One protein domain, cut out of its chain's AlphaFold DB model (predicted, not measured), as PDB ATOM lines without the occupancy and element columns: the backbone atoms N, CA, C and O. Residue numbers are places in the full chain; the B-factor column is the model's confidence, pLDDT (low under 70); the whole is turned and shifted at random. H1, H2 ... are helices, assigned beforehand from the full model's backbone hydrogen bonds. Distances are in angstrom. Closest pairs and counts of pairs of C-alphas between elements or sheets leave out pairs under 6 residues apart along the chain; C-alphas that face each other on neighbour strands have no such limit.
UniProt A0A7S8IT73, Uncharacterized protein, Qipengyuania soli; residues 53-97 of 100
ATOM      1  N   ALA A  53     -34.775   6.212   3.966       84.25
ATOM      2  CA  ALA A  53     -34.169   6.193   5.292       84.25
ATOM      3  C   ALA A  53     -34.670   5.014   6.145       84.25
ATOM      4  O   ALA A  53     -33.881   4.352   6.824       84.25
ATOM      5  N   LEU A  54     -35.966   4.692   6.080       81.81
ATOM      6  CA  LEU A  54     -36.539   3.534   6.772       81.81
ATOM      7  C   LEU A  54     -36.049   2.214   6.175       81.81
ATOM      8  O   LEU A  54     -35.771   1.273   6.923       81.81
ATOM      9  N   VAL A  55     -35.912   2.139   4.847       85.94
ATOM     10  CA  VAL A  55     -35.318   0.976   4.165       85.94
ATOM     11  C   VAL A  55     -33.881   0.790   4.623       85.94
ATOM     12  O   VAL A  55     -33.521  -0.287   5.104       85.94
ATOM     13  N   LEU A  56     -33.079   1.852   4.540       88.38
ATOM     14  CA  LEU A  56     -31.683   1.820   4.938       88.38
ATOM     15  C   LEU A  56     -31.549   1.418   6.407       88.38
ATOM     16  O   LEU A  56     -30.783   0.516   6.707       88.38
ATOM     17  N   SER A  57     -32.348   1.988   7.314       88.94
ATOM     18  CA  SER A  57     -32.342   1.624   8.737       88.94
ATOM     19  C   SER A  57     -32.694   0.149   8.972       88.94
ATOM     20  O   SER A  57     -32.031  -0.541   9.755       88.94
ATOM     21  N   TYR A  58     -33.709  -0.367   8.272       86.62
ATOM     22  CA  TYR A  58     -34.130  -1.765   8.371       86.62
ATOM     23  C   TYR A  58     -33.019  -2.737   7.953       86.62
ATOM     24  O   TYR A  58     -32.790  -3.738   8.644       86.62
ATOM     25  N   HIS A  59     -32.342  -2.447   6.839       90.69
ATOM     26  CA  HIS A  59     -31.260  -3.283   6.322       90.69
ATOM     27  C   HIS A  59     -29.962  -3.086   7.106       90.69
ATOM     28  O   HIS A  59     -29.316  -4.070   7.453       90.69
ATOM     29  N   TRP A  60     -29.632  -1.853   7.494       93.31
ATOM     30  CA  TRP A  60     -28.452  -1.528   8.292       93.31
ATOM     31  C   TRP A  60     -28.411  -2.328   9.592       93.31
ATOM     32  O   TRP A  60     -27.405  -2.964   9.890       93.31
ATOM     33  N   LYS A  61     -29.528  -2.382  10.334       92.62
ATOM     34  CA  LYS A  61     -29.621  -3.136  11.598       92.62
ATOM     35  C   LYS A  61     -29.346  -4.634  11.446       92.62
ATOM     36  O   LYS A  61     -28.886  -5.245  12.403       92.62
ATOM     37  N   ARG A  62     -29.612  -5.210  10.271       93.50
ATOM     38  CA  ARG A  62     -29.421  -6.642   9.971       93.50
ATOM     39  C   ARG A  62     -28.104  -6.949   9.269       93.50
ATOM     40  O   ARG A  62     -27.679  -8.096   9.285       93.50
ATOM     41  N   ALA A  63     -27.492  -5.948   8.649       94.56
ATOM     42  CA  ALA A  63     -26.215  -6.087   7.973       94.56
ATOM     43  C   ALA A  63     -25.105  -6.436   8.974       94.56
ATOM     44  O   ALA A  63     -25.094  -5.922  10.101       94.56
ATOM     45  N   SER A  64     -24.169  -7.280   8.535       96.94
ATOM     46  CA  SER A  64     -22.970  -7.606   9.302       96.94
ATOM     47  C   SER A  64     -22.056  -6.384   9.451       96.94
ATOM     48  O   SER A  64     -22.224  -5.363   8.776       96.94
ATOM     49  N   HIS A  65     -21.061  -6.477  10.335       96.62
ATOM     50  CA  HIS A  65     -20.054  -5.425  10.467       96.62
ATOM     51  C   HIS A  65     -19.307  -5.174   9.144       96.62
ATOM     52  O   HIS A  65     -19.148  -4.021   8.738       96.62
ATOM     53  N   GLU A  66     -18.913  -6.238   8.440       97.44
ATOM     54  CA  GLU A  66     -18.190  -6.134   7.168       97.44
ATOM     55  C   GLU A  66     -19.043  -5.505   6.061       97.44
ATOM     56  O   GLU A  66     -18.557  -4.642   5.330       97.44
ATOM     57  N   ASP A  67     -20.336  -5.835   5.985       95.88
ATOM     58  CA  ASP A  67     -21.244  -5.221   5.007       95.88
ATOM     59  C   ASP A  67     -21.401  -3.718   5.249       95.88
ATOM     60  O   ASP A  67     -21.357  -2.916   4.312       95.88
ATOM     61  N   ARG A  68     -21.538  -3.315   6.519       96.38
ATOM     62  CA  ARG A  68     -21.610  -1.898   6.904       96.38
ATOM     63  C   ARG A  68     -20.326  -1.165   6.537       96.38
ATOM     64  O   ARG A  68     -20.388  -0.079   5.961       96.38
ATOM     65  N   LYS A  69     -19.167  -1.765   6.823       96.94
ATOM     66  CA  LYS A  69     -17.856  -1.207   6.469       96.94
ATOM     67  C   LYS A  69     -17.720  -1.039   4.956       96.94
ATOM     68  O   LYS A  69     -17.351   0.039   4.494       96.94
ATOM     69  N   ARG A  70     -18.078  -2.066   4.179       96.69
ATOM     70  CA  ARG A  70     -18.044  -2.030   2.710       96.69
ATOM     71  C   ARG A  70     -18.953  -0.942   2.148       96.69
ATOM     72  O   ARG A  70     -18.531  -0.201   1.264       96.69
ATOM     73  N   PHE A  71     -20.161  -0.805   2.692       94.69
ATOM     74  CA  PHE A  71     -21.100   0.246   2.305       94.69
ATOM     75  C   PHE A  71     -20.535   1.649   2.562       94.69
ATOM     76  O   PHE A  71     -20.596   2.503   1.678       94.69
ATOM     77  N   VAL A  72     -19.958   1.887   3.745       95.12
ATOM     78  CA  VAL A  72     -19.362   3.189   4.093       95.12
ATOM     79  C   VAL A  72     -18.176   3.504   3.188       95.12
ATOM     80  O   VAL A  72     -18.090   4.618   2.683       95.12
ATOM     81  N   LEU A  73     -17.296   2.532   2.932       95.81
ATOM     82  CA  LEU A  73     -16.143   2.721   2.046       95.81
ATOM     83  C   LEU A  73     -16.569   3.033   0.608       95.81
ATOM     84  O   LEU A  73     -16.037   3.964   0.005       95.81
ATOM     85  N   ALA A  74     -17.567   2.320   0.081       96.31
ATOM     86  CA  ALA A  74     -18.102   2.569  -1.257       96.31
ATOM     87  C   ALA A  74     -18.735   3.965  -1.395       96.31
ATOM     88  O   ALA A  74     -18.734   4.540  -2.480       96.31
ATOM     89  N   ASN A  75     -19.236   4.533  -0.292       95.50
ATOM     90  CA  ASN A  75     -19.926   5.824  -0.261       95.50
ATOM     91  C   ASN A  75     -19.149   6.896   0.528       95.50
ATOM     92  O   ASN A  75     -19.731   7.882   0.985       95.50
ATOM     93  N   ALA A  76     -17.831   6.729   0.685       93.44
ATOM     94  CA  ALA A  76     -17.023   7.518   1.616       93.44
ATOM     95  C   ALA A  76     -17.097   9.034   1.368       93.44
ATOM     96  O   ALA A  76     -17.102   9.814   2.319       93.44
ATOM     97  N   ARG A  77     -17.188   9.465   0.102       94.88
ATOM     98  CA  ARG A  77     -17.317  10.890  -0.255       94.88
ATOM     99  C   ARG A  77     -18.584  11.510   0.337       94.88
ATOM    100  O   ARG A  77     -18.494  12.544   0.997       94.88
ATOM    101  N   GLU A  78     -19.726  10.848   0.176       93.44
ATOM    102  CA  GLU A  78     -21.007  11.390   0.642       93.44
ATOM    103  C   GLU A  78     -21.216  11.227   2.136       93.44
ATOM    104  O   GLU A  78     -21.712  12.149   2.781       93.44
ATOM    105  N   VAL A  79     -20.733  10.129   2.720       92.69
ATOM    106  CA  VAL A  79     -20.697   9.991   4.180       92.69
ATOM    107  C   VAL A  79     -19.873  11.127   4.798       92.69
ATOM    108  O   VAL A  79     -20.330  11.778   5.736       92.69
ATOM    109  N   ASN A  80     -18.702  11.440   4.234       94.56
ATOM    110  CA  ASN A  80     -17.870  12.540   4.722       94.56
ATOM    111  C   ASN A  80     -18.528  13.916   4.558       94.56
ATOM    112  O   ASN A  80     -18.373  14.758   5.443       94.56
ATOM    113  N   ARG A  81     -19.255  14.165   3.458       95.94
ATOM    114  CA  ARG A  81     -20.004  15.419   3.270       95.94
ATOM    115  C   ARG A  81     -21.040  15.603   4.377       95.94
ATOM    116  O   ARG A  81     -21.000  16.610   5.078       95.94
ATOM    117  N   VAL A  82     -21.889  14.597   4.586       93.56
ATOM    118  CA  VAL A  82     -22.961  14.636   5.595       93.56
ATOM    119  C   VAL A  82     -22.393  14.781   7.009       93.56
ATOM    120  O   VAL A  82     -22.887  15.582   7.798       93.56
ATOM    121  N   LEU A  83     -21.305  14.077   7.343       93.56
ATOM    122  CA  LEU A  83     -20.663  14.211   8.657       93.56
ATOM    123  C   LEU A  83     -20.143  15.631   8.921       93.56
ATOM    124  O   LEU A  83     -20.263  16.129  10.041       93.56
ATOM    125  N   LYS A  84     -19.588  16.304   7.905       94.38
ATOM    126  CA  LYS A  84     -19.147  17.702   8.029       94.38
ATOM    127  C   LYS A  84     -20.323  18.651   8.258       94.38
ATOM    128  O   LYS A  84     -20.198  19.566   9.069       94.38
ATOM    129  N   GLU A  85     -21.445  18.429   7.580       95.00
ATOM    130  CA  GLU A  85     -22.673  19.210   7.773       95.00
ATOM    131  C   GLU A  85     -23.212  19.047   9.196       95.00
ATOM    132  O   GLU A  85     -23.404  20.045   9.887       95.00
ATOM    133  N   ILE A  86     -23.321  17.807   9.685       93.38
ATOM    134  CA  ILE A  86     -23.738  17.512  11.065       93.38
ATOM    135  C   ILE A  86     -22.799  18.182  12.076       93.38
ATOM    136  O   ILE A  86     -23.249  18.787  13.050       93.38
ATOM    137  N   ALA A  87     -21.481  18.100  11.860       92.50
ATOM    138  CA  ALA A  87     -20.501  18.728  12.743       92.50
ATOM    139  C   ALA A  87     -20.632  20.260  12.761       92.50
ATOM    140  O   ALA A  87     -20.497  20.874  13.822       92.50
ATOM    141  N   ARG A  88     -20.910  20.878  11.607       94.31
ATOM    142  CA  ARG A  88     -21.172  22.317  11.495       94.31
ATOM    143  C   ARG A  88     -22.442  22.702  12.255       94.31
ATOM    144  O   ARG A  88     -22.370  23.561  13.130       94.31
ATOM    145  N   GLU A  89     -23.556  22.013  12.017       92.56
ATOM    146  CA  GLU A  89     -24.819  22.254  12.729       92.56
ATOM    147  C   GLU A  89     -24.669  22.096  14.248       92.56
ATOM    148  O   GLU A  89     -25.188  22.900  15.026       92.56
ATOM    149  N   ALA A  90     -23.923  21.085  14.698       90.56
ATOM    150  CA  ALA A  90     -23.660  20.870  16.117       90.56
ATOM    151  C   ALA A  90     -22.873  22.032  16.749       90.56
ATOM    152  O   ALA A  90     -23.155  22.415  17.887       90.56
ATOM    153  N   ARG A  91     -21.905  22.612  16.025       89.06
ATOM    154  CA  ARG A  91     -21.150  23.795  16.476       89.06
ATOM    155  C   ARG A  91     -22.039  25.031  16.548       89.06
ATOM    156  O   ARG A  91     -22.027  25.719  17.564       89.06
ATOM    157  N   GLU A  92     -22.852  25.270  15.526       89.25
ATOM    158  CA  GLU A  92     -23.784  26.402  15.486       89.25
ATOM    159  C   GLU A  92     -24.826  26.330  16.611       89.25
ATOM    160  O   GLU A  92     -25.114  27.336  17.256       89.25
ATOM    161  N   ARG A  93     -25.348  25.135  16.918       86.81
ATOM    162  CA  ARG A  93     -26.254  24.930  18.061       86.81
ATOM    163  C   ARG A  93     -25.589  25.225  19.402       86.81
ATOM    164  O   ARG A  93     -26.252  25.746  20.290       86.81
ATOM    165  N   LYS A  94     -24.302  24.894  19.567       81.12
ATOM    166  CA  LYS A  94     -23.545  25.232  20.783       81.12
ATOM    167  C   LYS A  94     -23.306  26.736  20.901       81.12
ATOM    168  O   LYS A  94     -23.478  27.268  21.986       81.12
ATOM    169  N   ALA A  95     -22.975  27.407  19.798       78.44
ATOM    170  CA  ALA A  95     -22.763  28.855  19.767       78.44
ATOM    171  C   ALA A  95     -24.047  29.667  20.030       78.44
ATOM    172  O   ALA A  95     -23.970  30.785  20.519       78.44
ATOM    173  N   LYS A  96     -25.225  29.107  19.720       71.75
ATOM    174  CA  LYS A  96     -26.536  29.736  19.962       71.75
ATOM    175  C   LYS A  96     -27.130  29.469  21.349       71.75
ATOM    176  O   LYS A  96     -28.202  29.996  21.637       71.75
ATOM    177  N   LYS A  97     -26.502  28.648  22.200       63.75
ATOM    178  CA  LYS A  97     -26.936  28.556  23.601       63.75
ATOM    179  C   LYS A  97     -26.507  29.851  24.302       63.75
ATOM    180  O   LYS A  97     -25.308  30.124  24.283       63.75
TER     181      LYS A  97
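Overview. This is residues 53 to 97 of the 100 residues of an uncharacterized protein of Qipengyuania soli (UniProt A0A7S8IT73). An open hook of three helices: the long helix H3 makes the arm, short H2 meets it at a corner, and short H1 makes the tip beyond H2. Residues 81 to 97 stick out free. The printed part has 45 residues with three named helices in the order H1, H2, H3 and no named strand; the class is all helix. It is only just loose, close to extended, with a radius of gyration of the C-alphas of 14.0 A, and spans 39 by 21 by 15 A.

Along the chain. H3, residues 76 to 95, is 28.6 A long, from C-alpha 76 at (-17.023, 7.518, 1.616) to C-alpha 95 at (-22.763, 28.855, 19.767). H2, residues 65 to 74, is 14.3 A long. H1, residues 53 to 62, is 14.5 A long and begins at C-alpha 53, (-34.169, 6.193, 5.292).

Arrangement. H3 and H2 are close but not clearly touching, about perpendicular at 88 degrees; their closest C-alphas, of Val 79 and Val 72, are 6.9 A apart. H2 and H1 are close but not clearly touching, at a steep tilt of 42 degrees, opposite ways; their closest C-alphas, of Arg 68 and Trp 60, are 7.0 A apart. H1 and H3 are apart. In H2 and H3 every O i to N i+4 pair is within hydrogen-bond range; in H1, 5 of 6.

Size, cuts and confidence. The C-alphas farthest apart, of Glu 66 and Lys 97, are 39.4 A apart. The printed part has no cut, and both links are tight. Residue 97 is under pLDDT 70.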